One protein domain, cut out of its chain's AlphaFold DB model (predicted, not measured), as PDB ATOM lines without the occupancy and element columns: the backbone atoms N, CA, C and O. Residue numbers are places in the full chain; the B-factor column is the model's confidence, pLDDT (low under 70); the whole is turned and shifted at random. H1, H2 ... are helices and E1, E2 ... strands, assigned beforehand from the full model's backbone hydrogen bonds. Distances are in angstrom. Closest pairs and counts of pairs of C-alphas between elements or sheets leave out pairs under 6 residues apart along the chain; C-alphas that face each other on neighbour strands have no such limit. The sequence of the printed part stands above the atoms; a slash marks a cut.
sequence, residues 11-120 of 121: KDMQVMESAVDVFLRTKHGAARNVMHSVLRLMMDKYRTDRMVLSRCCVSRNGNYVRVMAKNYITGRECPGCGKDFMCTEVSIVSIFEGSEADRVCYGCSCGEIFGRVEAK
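Overview. This is residues 11 to 120 of the 121 residues of an uncharacterized protein of Desulfallas geothermicus DSM 3669 (UniProt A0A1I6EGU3). A hairpin of two long helices, H1 and H2, has two small three-stranded sheets packed on it: E1 E2 E3 along H2, and the strongly twisted E4 E5 E6 where the helices join. E3 crosses near E4, E5 and E6, while a long loop, residues 70 to 89, winds round the second sheet before E4. The printed part has 110 residues, with two named helices followed by six named strands, E1 to E6; the class is mixed, helices and strands, and both sheets are antiparallel, in the orders E1 E2 E3 and E4 E5 E6. It is compact, with a radius of gyration of the C-alphas of 13.5 A and spans of 38 by 31 by 23 A.

Arrangement. H1, residues 11 to 26, and H2, residues 29 to 45, form a helical hairpin: they touch, with the C-alphas of Ala 19 and Met 35 closest at 4.9 A, and run opposite ways at a shallow tilt of 14 degrees. In both, every O i to N i+4 pair is within hydrogen-bond range. E1, residues 50 to 52, E2, residues 56 to 61, and E3, residues 64 to 69, form a meander, each strand the antiparallel neighbour of the one before; N 51 and O 58 are 2.8 A apart, and N 59 and O 66 2.9 A. H2 is on this sheet in two layers, a helix on one face of a sheet, at a height over the sheet of 9.1 A; its closest C-alphas to E3 are Arg 40 and Val 65, 6.0 A apart. On the local plane H2 runs across the strands, at 76 degrees to E3. E4, residues 90 to 96, E5, residues 101 to 108, and E6, residues 113 to 119, form a second meander; N 105 and O 94 are 2.8 A apart, as are N 104 and O 116. H1 is on this sheet, again two layers, at a height over the sheet of 11.9 A; the C-alphas of Leu 24 and Gly 107 are the closest of H1 and E5, at 5.9 A. Between the sheets, the closest C-alphas of E3 and E6 are Ala 69 and Phe 114, 4.9 A apart; E1 is apart from E4, E5 and E6.

Along the chain. H1 begins with C-alpha 11 at (223.500, 254.048, 148.912) and is 22.2 A long; H2 is 24.4 A. E1 is 6.8 A, E2 15.6 A, E3 16.5 A, E4 17.2 A and E5 21.7 A. E6, 19.6 A, ends with C-alpha 119 at (236.619, 229.249, 175.562).

Size, cuts and confidence. The C-alphas farthest apart, Lys 11 and Lys 120, are 40.1 A apart. The printed part has no cut. The link E3 to E4 is long; the others are tight. Mean pLDDT of the printed part is 91.1, with residues 87 to 88 under 70.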
ATOM      1  N   LYS A  11     224.840 254.208 148.319       95.19
ATOM      2  CA  LYS A  11     223.500 254.048 148.912       95.19
ATOM      3  C   LYS A  11     223.263 252.609 149.360       95.19
ATOM      4  O   LYS A  11     222.748 252.383 150.447       95.19
ATOM      5  N   ASP A  12     223.700 251.649 148.553       95.25
ATOM      6  CA  ASP A  12     223.631 250.224 148.881       95.25
ATOM      7  C   ASP A  12     224.438 249.903 150.147       95.25
ATOM      8  O   ASP A  12     223.940 249.233 151.051       95.25
ATOM      9  N   MET A  13     225.650 250.459 150.257       95.31
ATOM     10  CA  MET A  13     226.463 250.350 151.472       95.31
ATOM     11  C   MET A  13     225.755 250.971 152.681       95.31
ATOM     12  O   MET A  13     225.670 250.338 153.728       95.31
ATOM     13  N   GLN A  14     225.174 252.166 152.535       96.62
ATOM     14  CA  GLN A  14     224.433 252.830 153.614       96.62
ATOM     15  C   GLN A  14     223.220 252.031 154.097       96.62
ATOM     16  O   GLN A  14     222.942 252.038 155.293       96.62
ATOM     17  N   VAL A  15     222.507 251.330 153.211       97.12
ATOM     18  CA  VAL A  15     221.380 250.466 153.602       97.12
ATOM     19  C   VAL A  15     221.856 249.321 154.496       97.12
ATOM     20  O   VAL A  15     221.246 249.059 155.531       97.12
ATOM     21  N   MET A  16     222.966 248.674 154.135       96.88
ATOM     22  CA  MET A  16     223.550 247.598 154.941       96.88
ATOM     23  C   MET A  16     224.010 248.096 156.312       96.88
ATOM     24  O   MET A  16     223.680 247.488 157.326       96.88
ATOM     25  N   GLU A  17     224.711 249.228 156.347       96.62
ATOM     26  CA  GLU A  17     225.161 249.868 157.591       96.62
ATOM     27  C   GLU A  17     223.978 250.263 158.481       96.62
ATOM     28  O   GLU A  17     223.979 250.007 159.681       96.62
ATOM     29  N   SER A  18     222.922 250.816 157.885       97.00
ATOM     30  CA  SER A  18     221.719 251.219 158.619       97.00
ATOM     31  C   SER A  18     221.005 250.015 159.233       97.00
ATOM     32  O   SER A  18     220.513 250.098 160.355       97.00
ATOM     33  N   ALA A  19     220.960 248.879 158.529       96.62
ATOM     34  CA  ALA A  19     220.376 247.652 159.062       96.62
ATOM     35  C   ALA A  19     221.159 247.131 160.279       96.62
ATOM     36  O   ALA A  19     220.556 246.704 161.265       96.62
ATOM     37  N   VAL A  20     222.492 247.220 160.227       95.94
ATOM     38  CA  VAL A  20     223.365 246.915 161.367       95.94
ATOM     39  C   VAL A  20     223.085 247.878 162.523       95.94
ATOM     40  O   VAL A  20     222.801 247.427 163.630       95.94
ATOM     41  N   ASP A  21     223.066 249.188 162.272       95.44
ATOM     42  CA  ASP A  21     222.808 250.212 163.292       95.44
ATOM     43  C   ASP A  21     221.456 250.028 163.994       95.44
ATOM     44  O   ASP A  21     221.361 250.157 165.217       95.44
ATOM     45  N   VAL A  22     220.403 249.693 163.245       95.75
ATOM     46  CA  VAL A  22     219.077 249.410 163.810       95.75
ATOM     47  C   VAL A  22     219.135 248.220 164.763       95.75
ATOM     48  O   VAL A  22     218.581 248.299 165.863       95.75
ATOM     49  N   PHE A  23     219.826 247.138 164.398       95.00
ATOM     50  CA  PHE A  23     219.998 246.004 165.305       95.00
ATOM     51  C   PHE A  23     220.802 246.392 166.552       95.00
ATOM     52  O   PHE A  23     220.353 246.111 167.660       95.00
ATOM     53  N   LEU A  24     221.930 247.090 166.403       93.06
ATOM     54  CA  LEU A  24     222.775 247.493 167.534       93.06
ATOM     55  C   LEU A  24     222.036 248.383 168.546       93.06
ATOM     56  O   LEU A  24     222.240 248.262 169.755       93.06
ATOM     57  N   ARG A  25     221.154 249.262 168.062       91.75
ATOM     58  CA  ARG A  25     220.350 250.149 168.914       91.75
ATOM     59  C   ARG A  25     219.202 249.420 169.603       91.75
ATOM     60  O   ARG A  25     218.971 249.639 170.787       91.75
ATOM     61  N   THR A  26     218.476 248.581 168.866       91.06
ATOM     62  CA  THR A  26     217.243 247.940 169.363       91.06
ATOM     63  C   THR A  26     217.495 246.642 170.119       91.06
ATOM     64  O   THR A  26     216.726 246.302 171.008       91.06
ATOM     65  N   LYS A  27     218.546 245.899 169.752       88.12
ATOM     66  CA  LYS A  27     218.950 244.604 170.332       88.12
ATOM     67  C   LYS A  27     217.864 243.528 170.300       88.12
ATOM     68  O   LYS A  27     217.954 242.507 170.979       88.12
ATOM     69  N   HIS A  28     216.838 243.721 169.481       89.00
ATOM     70  CA  HIS A  28     215.744 242.774 169.343       89.00
ATOM     71  C   HIS A  28     216.078 241.693 168.314       89.00
ATOM     72  O   HIS A  28     216.584 241.976 167.226       89.00
ATOM     73  N   GLY A  29     215.717 240.442 168.618       88.44
ATOM     74  CA  GLY A  29     215.928 239.308 167.712       88.44
ATOM     75  C   GLY A  29     215.259 239.491 166.343       88.44
ATOM     76  O   GLY A  29     215.837 239.119 165.325       88.44
ATOM     77  N   ALA A  30     214.093 240.145 166.290       91.94
ATOM     78  CA  ALA A  30     213.434 240.485 165.027       91.94
ATOM     79  C   ALA A  30     214.277 241.450 164.172       91.94
ATOM     80  O   ALA A  30     214.452 241.216 162.978       91.94
ATOM     81  N   ALA A  31     214.866 242.483 164.785       93.50
ATOM     82  CA  ALA A  31     215.755 243.418 164.095       93.50
ATOM     83  C   ALA A  31     217.030 242.720 163.599       93.50
ATOM     84  O   ALA A  31     217.479 242.982 162.485       93.50
ATOM     85  N   ARG A  32     217.561 241.765 164.375       92.75
ATOM     86  CA  ARG A  32     218.673 240.904 163.948       92.75
ATOM     87  C   ARG A  32     218.319 240.128 162.682       92.75
ATOM     88  O   ARG A  32     219.085 240.134 161.724       92.75
ATOM     89  N   ASN A  33     217.153 239.486 162.648       92.88
ATOM     90  CA  ASN A  33     216.714 238.711 161.485       92.88
ATOM     91  C   ASN A  33     216.554 239.600 160.244       92.88
ATOM     92  O   ASN A  33     217.022 239.235 159.169       92.88
ATOM     93  N   VAL A  34     215.964 240.791 160.403       95.44
ATOM     94  CA  VAL A  34     215.868 241.785 159.320       95.44
ATOM     95  C   VAL A  34     217.257 242.198 158.832       95.44
ATOM     96  O   VAL A  34     217.496 242.194 157.626       95.44
ATOM     97  N   MET A  35     218.193 242.483 159.744       96.12
ATOM     98  CA  MET A  35     219.582 242.794 159.402       96.12
ATOM     99  C   MET A  35     220.218 241.673 158.566       96.12
ATOM    100  O   MET A  35     220.739 241.953 157.489       96.12
ATOM    101  N   HIS A  36     220.138 240.408 158.997       95.00
ATOM    102  CA  HIS A  36     220.682 239.284 158.220       95.00
ATOM    103  C   HIS A  36     220.031 239.155 156.836       95.00
ATOM    104  O   HIS A  36     220.745 238.921 155.861       95.00
ATOM    105  N   SER A  37     218.712 239.349 156.724       95.56
ATOM    106  CA  SER A  37     217.999 239.309 155.440       95.56
ATOM    107  C   SER A  37     218.449 240.416 154.491       95.56
ATOM    108  O   SER A  37     218.722 240.143 153.324       95.56
ATOM    109  N   VAL A  38     218.584 241.653 154.983       96.88
ATOM    110  CA  VAL A  38     219.085 242.782 154.183       96.88
ATOM    111  C   VAL A  38     220.497 242.487 153.697       96.88
ATOM    112  O   VAL A  38     220.756 242.541 152.499       96.88
ATOM    113  N   LEU A  39     221.399 242.111 154.604       96.38
ATOM    114  CA  LEU A  39     222.774 241.769 154.250       96.38
ATOM    115  C   LEU A  39     222.817 240.645 153.206       96.38
ATOM    116  O   LEU A  39     223.532 240.762 152.213       96.38
ATOM    117  N   ARG A  40     222.005 239.594 153.371       95.38
ATOM    118  CA  ARG A  40     221.929 238.492 152.407       95.38
ATOM    119  C   ARG A  40     221.464 238.954 151.030       95.38
ATOM    120  O   ARG A  40     222.133 238.655 150.044       95.38
ATOM    121  N   LEU A  41     220.364 239.703 150.968       95.19
ATOM    122  CA  LEU A  41     219.812 240.227 149.716       95.19
ATOM    123  C   LEU A  41     220.824 241.095 148.971       95.19
ATOM    124  O   LEU A  41     220.938 241.006 147.750       95.19
ATOM    125  N   MET A  42     221.599 241.900 149.697       95.31
ATOM    126  CA  MET A  42     222.650 242.715 149.099       95.31
ATOM    127  C   MET A  42     223.783 241.847 148.559       95.31
ATOM    128  O   MET A  42     224.195 242.014 147.413       95.31
ATOM    129  N   MET A  43     224.235 240.851 149.315       93.75
ATOM    130  CA  MET A  43     225.210 239.890 148.803       93.75
ATOM    131  C   MET A  43     224.702 239.167 147.549       93.75
ATOM    132  O   MET A  43     225.495 238.944 146.634       93.75
ATOM    133  N   ASP A  44     223.410 238.819 147.483       93.00
ATOM    134  CA  ASP A  44     222.742 238.193 146.327       93.00
ATOM    135  C   ASP A  44     222.676 239.113 145.111       93.00
ATOM    136  O   ASP A  44     223.111 238.716 144.028       93.00
ATOM    137  N   LYS A  45     222.248 240.364 145.299       93.38
ATOM    138  CA  LYS A  45     222.231 241.399 144.256       93.38
ATOM    139  C   LYS A  45     223.598 241.556 143.585       93.38
ATOM    140  O   LYS A  45     223.673 241.690 142.366       93.38
ATOM    141  N   TYR A  46     224.664 241.511 144.379       92.81
ATOM    142  CA  TYR A  46     226.034 241.730 143.918       92.81
ATOM    143  C   TYR A  46     226.830 240.456 143.658       92.81
ATOM    144  O   TYR A  46     228.012 240.550 143.350       92.81
ATOM    145  N   ARG A  47     226.211 239.274 143.789       91.69
ATOM    146  CA  ARG A  47     226.854 237.967 143.567       91.69
ATOM    147  C   ARG A  47     228.234 237.852 144.231       91.69
ATOM    148  O   ARG A  47     229.167 237.317 143.647       91.69
ATOM    149  N   THR A  48     228.354 238.383 145.446       91.19
ATOM    150  CA  THR A  48     229.606 238.365 146.208       91.19
ATOM    151  C   THR A  48     229.485 237.464 147.426       91.19
ATOM    152  O   THR A  48     228.437 237.418 148.079       91.19
ATOM    153  N   ASP A  49     230.579 236.790 147.763       92.00
ATOM    154  CA  ASP A  49     230.707 235.980 148.976       92.00
ATOM    155  C   ASP A  49     231.206 236.785 150.173       92.00
ATOM    156  O   ASP A  49     231.136 236.311 151.310       92.00
ATOM    157  N   ARG A  50     231.680 238.015 149.939       93.75
ATOM    158  CA  ARG A  50     232.215 238.895 150.976       93.75
ATOM    159  C   ARG A  50     231.903 240.362 150.698       93.75
ATOM    160  O   ARG A  50     232.057 240.854 149.584       93.75
ATOM    161  N   MET A  51     231.532 241.083 151.747       94.06
ATOM    162  CA  MET A  51     231.422 242.538 151.755       94.06
ATOM    163  C   MET A  51     232.127 243.114 152.971       94.06
ATOM    164  O   MET A  51     232.099 242.538 154.057       94.06
ATOM    165  N   VAL A  52     232.773 244.261 152.788       94.00
ATOM    166  CA  VAL A  52     233.445 244.981 153.869       94.00
ATOM    167  C   VAL A  52     232.636 246.232 154.161       94.00
ATOM    168  O   VAL A  52     232.595 247.149 153.345       94.00
ATOM    169  N   LEU A  53     231.986 246.249 155.319       94.75
ATOM    170  CA  LEU A  53     231.344 247.435 155.875       94.75
ATOM    171  C   LEU A  53     232.373 248.222 156.689       94.75
ATOM    172  O   LEU A  53     233.511 247.788 156.856       94.75
ATOM    173  N   SER A  54     232.013 249.391 157.195       92.56
ATOM    174  CA  SER A  54     232.882 250.252 158.000       92.56
ATOM    175  C   SER A  54     233.344 249.549 159.279       92.56
ATOM    176  O   SER A  54     234.551 249.488 159.526       92.56
ATOM    177  N   ARG A  55     232.425 248.915 160.018       90.19
ATOM    178  CA  ARG A  55     232.693 248.325 161.348       90.19
ATOM    179  C   ARG A  55     232.806 246.801 161.358       90.19
ATOM    180  O   ARG A  55     233.333 246.218 162.297       90.19
ATOM    181  N   CYS A  56     232.364 246.132 160.298       94.94
ATOM    182  CA  CYS A  56     232.395 244.676 160.217       94.94
ATOM    183  C   CYS A  56     232.655 244.184 158.791       94.94
ATOM    184  O   CYS A  56     232.634 244.944 157.822       94.94
ATOM    185  N   CYS A  57     232.936 242.895 158.659       95.50
ATOM    186  CA  CYS A  57     232.913 242.195 157.383       95.50
ATOM    187  C   CYS A  57     231.716 241.247 157.365       95.50
ATOM    188  O   CYS A  57     231.434 240.585 158.356       95.50
ATOM    189  N   VAL A  58     231.050 241.132 156.228       95.81
ATOM    190  CA  VAL A  58     229.946 240.195 156.028       95.81
ATOM    191  C   VAL A  58     230.404 239.131 155.045       95.81
ATOM    192  O   VAL A  58     230.939 239.464 153.988       95.81
ATOM    193  N   SER A  59     230.226 237.858 155.382       94.94
ATOM    194  CA  SER A  59     230.505 236.743 154.474       94.94
ATOM    195  C   SER A  59     229.305 235.823 154.333       94.94
ATOM    196  O   SER A  59     228.515 235.663 155.266       94.94
ATOM    197  N   ARG A  60     229.183 235.162 153.185       92.06
ATOM    198  CA  ARG A  60     228.191 234.100 153.021       92.06
ATOM    199  C   ARG A  60     228.592 232.872 153.823       92.06
ATOM    200  O   ARG A  60     229.772 232.573 153.992       92.06
ATOM    201  N   ASN A  61     227.586 232.153 154.298       87.81
ATOM    202  CA  ASN A  61     227.735 230.823 154.863       87.81
ATOM    203  C   ASN A  61     226.491 229.999 154.516       87.81
ATOM    204  O   ASN A  61     225.494 230.025 155.241       87.81
ATOM    205  N   GLY A  62     226.528 229.330 153.360       86.00
ATOM    206  CA  GLY A  62     225.365 228.645 152.799       86.00
ATOM    207  C   GLY A  62     224.192 229.606 152.583       86.00
ATOM    208  O   GLY A  62     224.311 230.606 151.865       86.00
ATOM    209  N   ASN A  63     223.072 229.320 153.248       84.50
ATOM    210  CA  ASN A  63     221.839 230.115 153.185       84.50
ATOM    211  C   ASN A  63     221.810 231.300 154.161       84.50
ATOM    212  O   ASN A  63     220.854 232.070 154.163       84.50
ATOM    213  N   TYR A  64     222.858 231.476 154.964       86.75
ATOM    214  CA  TYR A  64     222.958 232.543 155.953       86.75
ATOM    215  C   TYR A  64     224.109 233.495 155.618       86.75
ATOM    216  O   TYR A  64     224.944 233.236 154.745       86.75
ATOM    217  N   VAL A  65     224.157 234.610 156.342       93.19
ATOM    218  CA  VAL A  65     225.305 235.520 156.353       93.19
ATOM    219  C   VAL A  65     225.936 235.527 157.733       93.19
ATOM    220  O   VAL A  65     225.243 235.456 158.747       93.19
ATOM    221  N   ARG A  66     227.259 235.625 157.755       92.94
ATOM    222  CA  ARG A  66     228.070 235.758 158.957       92.94
ATOM    223  C   ARG A  66     228.594 237.179 159.042       92.94
ATOM    224  O   ARG A  66     229.145 237.686 158.067       92.94
ATOM    225  N   VAL A  67     228.455 237.794 160.212       95.19
ATOM    226  CA  VAL A  67     229.056 239.096 160.504       95.19
ATOM    227  C   VAL A  67     230.322 238.871 161.320       95.19
ATOM    228  O   VAL A  67     230.285 238.371 162.440       95.19
ATOM    229  N   MET A  68     231.459 239.230 160.745       94.56
ATOM    230  CA  MET A  68     232.781 239.133 161.351       94.56
ATOM    231  C   MET A  68     233.203 240.502 161.867       94.56
ATOM    232  O   MET A  68     233.173 241.491 161.127       94.56
ATOM    233  N   ALA A  69     233.645 240.552 163.117       94.38
ATOM    234  CA  ALA A  69     234.304 241.732 163.643       94.38
ATOM    235  C   ALA A  69     235.642 241.964 162.931       94.38
ATOM    236  O   ALA A  69     236.322 241.019 162.528       94.38
ATOM    237  N   LYS A  70     236.023 243.235 162.782       92.75
ATOM    238  CA  LYS A  70     237.349 243.604 162.265       92.75
ATOM    239  C   LYS A  70     238.419 243.601 163.352       92.75
ATOM    240  O   LYS A  70     239.569 243.297 163.062       92.75
ATOM    241  N   ASN A  71     238.020 243.917 164.581       91.25
ATOM    242  CA  ASN A  71     238.897 244.042 165.736       91.25
ATOM    243  C   ASN A  71     238.486 243.028 166.799       91.25
ATOM    244  O   ASN A  71     237.292 242.794 166.988       91.25
ATOM    245  N   TYR A  72     239.464 242.454 167.496       93.12
ATOM    246  CA  TYR A  72     239.240 241.525 168.600       93.12
ATOM    247  C   TYR A  72     239.764 242.117 169.905       93.12
ATOM    248  O   TYR A  72     240.831 242.727 169.921       93.12
ATOM    249  N   ILE A  73     239.018 241.918 170.989       93.06
ATOM    250  CA  ILE A  73     239.394 242.347 172.337       93.06
ATOM    251  C   ILE A  73     239.631 241.135 173.239       93.06
ATOM    252  O   ILE A  73     239.073 240.059 173.026       93.06
ATOM    253  N   THR A  74     240.444 241.326 174.275       89.81
ATOM    254  CA  THR A  74     240.678 240.341 175.347       89.81
ATOM    255  C   THR A  74     239.996 240.741 176.659       89.81
ATOM    256  O   THR A  74     239.612 239.873 177.445       89.81
ATOM    257  N   GLY A  75     239.811 242.049 176.875       88.56
ATOM    258  CA  GLY A  75     239.143 242.628 178.040       88.56
ATOM    259  C   GLY A  75     237.619 242.497 178.016       88.56
ATOM    260  O   GLY A  75     237.051 241.864 177.126       88.56
ATOM    261  N   ARG A  76     236.970 243.103 179.018       87.56
ATOM    262  CA  ARG A  76     235.505 243.111 179.185       87.56
ATOM    263  C   ARG A  76     234.820 244.372 178.675       87.56
ATOM    264  O   ARG A  76     233.602 244.444 178.661       87.56
ATOM    265  N   GLU A  77     235.584 245.356 178.232       91.50
ATOM    266  CA  GLU A  77     235.056 246.670 177.889       91.50
ATOM    267  C   GLU A  77     234.848 246.811 176.384       91.50
ATOM    268  O   GLU A  77     235.656 246.362 175.570       91.50
ATOM    269  N   CYS A  78     233.758 247.474 176.006       91.56
ATOM    270  CA  CYS A  78     233.533 247.893 174.637       91.56
ATOM    271  C   CYS A  78     234.652 248.861 174.213       91.56
ATOM    272  O   CYS A  78     234.819 249.899 174.855       91.56
ATOM    273  N   PRO A  79     235.353 248.610 173.093       92.12
ATOM    274  CA  PRO A  79     236.454 249.466 172.656       92.12
ATOM    275  C   PRO A  79     236.000 250.867 172.213       92.12
ATOM    276  O   PRO A  79     236.829 251.759 172.084       92.12
ATOM    277  N   GLY A  80     234.696 251.071 171.982       91.44
ATOM    278  CA  GLY A  80     234.136 252.370 171.608       91.44
ATOM    279  C   GLY A  80     233.737 253.246 172.799       91.44
ATOM    280  O   GLY A  80     234.012 254.440 172.797       91.44
ATOM    281  N   CYS A  81     233.068 252.682 173.812       91.94
ATOM    282  CA  CYS A  81     232.505 253.461 174.927       91.94
ATOM    283  C   CYS A  81     233.019 253.067 176.320       91.94
ATOM    284  O   CYS A  81     232.576 253.654 177.303       91.94
ATOM    285  N   GLY A  82     233.898 252.066 176.423       90.31
ATOM    286  CA  GLY A  82     234.485 251.597 177.682       90.31
ATOM    287  C   GLY A  82     233.532 250.824 178.600       90.31
ATOM    288  O   GLY A  82     233.944 250.349 179.649       90.31
ATOM    289  N   LYS A  83     232.254 250.671 178.239       88.25
ATOM    290  CA  LYS A  83     231.283 249.941 179.069       88.25
ATOM    291  C   LYS A  83     231.536 248.438 179.034       88.25
ATOM    292  O   LYS A  83     231.838 247.898 177.971       88.25
ATOM    293  N   ASP A  84     231.329 247.767 180.164       86.88
ATOM    294  CA  ASP A  84     231.420 246.307 180.253       86.88
ATOM    295  C   ASP A  84     230.374 245.644 179.336       86.88
ATOM    296  O   ASP A  84     229.184 245.976 179.374       86.88
ATOM    297  N   PHE A  85     230.808 244.718 178.477       79.81
ATOM    298  CA  PHE A  85     229.926 244.032 177.538       79.81
ATOM    299  C   PHE A  85     229.054 242.954 178.192       79.81
ATOM    300  O   PHE A  85     228.112 242.479 177.561       79.81
ATOM    301  N   MET A  86     229.320 242.582 179.447       71.50
ATOM    302  CA  MET A  86     228.431 241.718 180.234       71.50
ATOM    303  C   MET A  86     227.156 242.453 180.682       71.50
ATOM    304  O   MET A  86     226.232 241.836 181.214       71.50
ATOM    305  N   CYS A  87     227.071 243.768 180.461       68.44
ATOM    306  CA  CYS A  87     225.852 244.545 180.654       68.44
ATOM    307  C   CYS A  87     224.892 244.420 179.454       68.44
ATOM    308  O   CYS A  87     225.280 244.068 178.342       68.44
ATOM    309  N   THR A  88     223.627 244.820 179.636       69.31
ATOM    310  CA  THR A  88     222.560 244.832 178.602       69.31
ATOM    311  C   THR A  88     222.857 245.730 177.388       69.31
ATOM    312  O   THR A  88     222.059 245.855 176.449       69.31
ATOM    313  N   GLU A  89     224.012 246.394 177.385       74.56
ATOM    314  CA  GLU A  89     224.439 247.292 176.327       74.56
ATOM    315  C   GLU A  89     225.048 246.600 175.106       74.56
ATOM    316  O   GLU A  89     225.129 247.217 174.041       74.56
ATOM    317  N   VAL A  90     225.402 245.321 175.234       76.75
ATOM    318  CA  VAL A  90     226.042 244.549 174.172       76.75
ATOM    319  C   VAL A  90     225.203 243.328 173.802       76.75
ATOM    320  O   VAL A  90     224.504 242.738 174.620       76.75
ATOM    321  N   SER A  91     225.199 242.984 172.517       85.12
ATOM    322  CA  SER A  91     224.430 241.870 171.964       85.12
ATOM    323  C   SER A  91     225.273 241.036 171.015       85.12
ATOM    324  O   SER A  91     226.187 241.536 170.364       85.12
ATOM    325  N   ILE A  92     224.943 239.752 170.917       89.06
ATOM    326  CA  ILE A  92     225.608 238.833 169.996       89.06
ATOM    327  C   ILE A  92     225.096 239.085 168.576       89.06
ATOM    328  O   ILE A  92     223.907 238.922 168.285       89.06
ATOM    329  N   VAL A  93     226.019 239.450 167.689       90.19
ATOM    330  CA  VAL A  93     225.773 239.673 166.260       90.19
ATOM    331  C   VAL A  93     225.936 238.366 165.485       90.19
ATOM    332  O   VAL A  93     225.147 238.059 164.596       90.19
ATOM    333  N   SER A  94     226.968 237.580 165.791       90.50
ATOM    334  CA  SER A  94     227.241 236.284 165.157       90.50
ATOM    335  C   SER A  94     228.165 235.450 166.041       90.50
ATOM    336  O   SER A  94     229.007 236.004 166.742       90.50
ATOM    337  N   ILE A  95     228.035 234.126 165.981       90.25
ATOM    338  CA  ILE A  95     228.924 233.179 166.665       90.25
ATOM    339  C   ILE A  95     229.575 232.293 165.609       90.25
ATOM    340  O   ILE A  95     228.915 231.831 164.675       90.25
ATOM    341  N   PHE A  96     230.877 232.080 165.752       88.25
ATOM    342  CA  PHE A  96     231.648 231.133 164.965       88.25
ATOM    343  C   PHE A  96     232.094 230.032 165.910       88.25
ATOM    344  O   PHE A  96     233.077 230.198 166.631       88.25
ATOM    345  N   GLU A  97     231.341 228.940 165.912       86.62
ATOM    346  CA  GLU A  97     231.627 227.820 166.793       86.62
ATOM    347  C   GLU A  97     232.902 227.101 166.347       86.62
ATOM    348  O   GLU A  97     233.061 226.772 165.166       86.62
ATOM    349  N   GLY A  98     233.822 226.885 167.284       86.06
ATOM    350  CA  GLY A  98     235.056 226.128 167.064       86.06
ATOM    351  C   GLY A  98     235.098 224.856 167.905       86.06
ATOM    352  O   GLY A  98     234.232 224.622 168.744       86.06
ATOM    353  N   SER A  99     236.095 224.000 167.689       83.94
ATOM    354  CA  SER A  99     236.278 222.796 168.514       83.94
ATOM    355  C   SER A  99     236.703 223.137 169.945       83.94
ATOM    356  O   SER A  99     236.194 222.540 170.884       83.94
ATOM    357  N   GLU A 100     237.597 224.115 170.105       86.25
ATOM    358  CA  GLU A 100     238.191 224.493 171.399       86.25
ATOM    359  C   GLU A 100     237.638 225.814 171.949       86.25
ATOM    360  O   GLU A 100     237.520 226.005 173.158       86.25
ATOM    361  N   ALA A 101     237.288 226.740 171.059       89.19
ATOM    362  CA  ALA A 101     236.793 228.056 171.421       89.19
ATOM    363  C   ALA A 101     235.878 228.612 170.333       89.19
ATOM    364  O   ALA A 101     236.083 228.362 169.141       89.19
ATOM    365  N   ASP A 102     234.919 229.425 170.752       91.00
ATOM    366  CA  ASP A 102     234.008 230.134 169.872       91.00
ATOM    367  C   ASP A 102     234.530 231.545 169.621       91.00
ATOM    368  O   ASP A 102     234.961 232.252 170.532       91.00
ATOM    369  N   ARG A 103     234.486 232.000 168.368       92.19
ATOM    370  CA  ARG A 103     234.737 233.413 168.061       92.19
ATOM    371  C   ARG A 103     233.393 234.109 168.048       92.19
ATOM    372  O   ARG A 103     232.598 233.908 167.133       92.19
ATOM    373  N   VAL A 104     233.130 234.918 169.061       92.44
ATOM    374  CA  VAL A 104     231.863 235.628 169.202       92.44
ATOM    375  C   VAL A 104     232.039 237.056 168.713       92.44
ATOM    376  O   VAL A 104     232.989 237.749 169.068       92.44
ATOM    377  N   CYS A 105     231.133 237.480 167.842       93.94
ATOM    378  CA  CYS A 105     231.041 238.838 167.339       93.94
ATOM    379  C   CYS A 105     229.964 239.568 168.139       93.94
ATOM    380  O   CYS A 105     228.783 239.207 168.092       93.94
ATOM    381  N   TYR A 106     230.387 240.586 168.872       92.94
ATOM    382  CA  TYR A 106     229.565 241.413 169.733       92.94
ATOM    383  C   TYR A 106     229.300 242.769 169.090       92.94
ATOM    384  O   TYR A 106     230.117 243.297 168.338       92.94
ATOM    385  N   GLY A 107     228.146 243.338 169.416       93.50
ATOM    386  CA  GLY A 107     227.713 244.643 168.952       93.50
ATOM    387  C   GLY A 107     227.185 245.476 170.110       93.50
ATOM    388  O   GLY A 107     226.305 245.024 170.841       93.50
ATOM    389  N   CYS A 108     227.720 246.682 170.284       92.50
ATOM    390  CA  CYS A 108     227.316 247.608 171.341       92.50
ATOM    391  C   CYS A 108     226.326 248.659 170.819       92.50
ATOM    392  O   CYS A 108     226.408 249.083 169.666       92.50
ATOM    393  N   SER A 109     225.441 249.163 171.686       91.69
ATOM    394  CA  SER A 109     224.549 250.288 171.360       91.69
ATOM    395  C   SER A 109     225.272 251.584 170.980       91.69
ATOM    396  O   SER A 109     224.661 252.441 170.345       91.69
ATOM    397  N   CYS A 110     226.560 251.733 171.313       91.00
ATOM    398  CA  CYS A 110     227.378 252.851 170.826       91.00
ATOM    399  C   CYS A 110     227.708 252.753 169.323       91.00
ATOM    400  O   CYS A 110     228.239 253.703 168.754       91.00
ATOM    401  N   GLY A 111     227.378 251.630 168.676       91.25
ATOM    402  CA  GLY A 111     227.609 251.375 167.258       91.25
ATOM    403  C   GLY A 111     228.830 250.502 166.973       91.25
ATOM    404  O   GLY A 111     228.997 250.070 165.835       91.25
ATOM    405  N   GLU A 112     229.665 250.217 167.971       93.56
ATOM    406  CA  GLU A 112     230.889 249.437 167.788       93.56
ATOM    407  C   GLU A 112     230.608 247.935 167.625       93.56
ATOM    408  O   GLU A 112     229.726 247.385 168.293       93.56
ATOM    409  N   ILE A 113     231.389 247.268 166.766       94.88
ATOM    410  CA  ILE A 113     231.364 245.811 166.576       94.88
ATOM    411  C   ILE A 113     232.762 245.256 166.814       94.88
ATOM    412  O   ILE A 113     233.722 245.641 166.152       94.88
ATOM    413  N   PHE A 114     232.867 244.291 167.718       94.38
ATOM    414  CA  PHE A 114     234.141 243.708 168.116       94.38
ATOM    415  C   PHE A 114     234.012 242.207 168.351       94.38
ATOM    416  O   PHE A 114     232.944 241.683 168.653       94.38
ATOM    417  N   GLY A 115     235.113 241.499 168.156       94.25
ATOM    418  CA  GLY A 115     235.209 240.066 168.348       94.25
ATOM    419  C   GLY A 115     235.824 239.742 169.700       94.25
ATOM    420  O   GLY A 115     236.660 240.487 170.207       94.25
ATOM    421  N   ARG A 116     235.466 238.595 170.256       93.19
ATOM    422  CA  ARG A 116     236.178 237.980 171.377       93.19
ATOM    423  C   ARG A 116     236.219 236.477 171.163       93.19
ATOM    424  O   ARG A 116     235.374 235.915 170.466       93.19
ATOM    425  N   VAL A 117     237.257 235.845 171.690       92.31
ATOM    426  CA  VAL A 117     237.369 234.389 171.708       92.31
ATOM    427  C   VAL A 117     236.859 233.923 173.064       92.31
ATOM    428  O   VAL A 117     237.425 234.298 174.087       92.31
ATOM    429  N   GLU A 118     235.783 233.148 173.061       89.62
ATOM    430  CA  GLU A 118     235.189 232.546 174.251       89.62
ATOM    431  C   GLU A 118     235.597 231.071 174.300       89.62
ATOM    432  O   GLU A 118     235.342 230.317 173.360       89.62
ATOM    433  N   ALA A 119     236.268 230.653 175.371       85.31
ATOM    434  CA  ALA A 119     236.619 229.249 175.562       85.31
ATOM    435  C   ALA A 119     235.361 228.423 175.865       85.31
ATOM    436  O   ALA A 119     234.458 228.899 176.557       85.31
ATOM    437  N   LYS A 120     235.313 227.178 175.380       76.38
ATOM    438  CA  LYS A 120     234.256 226.240 175.766       76.38
ATOM    439  C   LYS A 120     234.542 225.725 177.179       76.38
ATOM    440  O   LYS A 120     235.525 225.016 177.378       76.38
TER     441      LYS A 120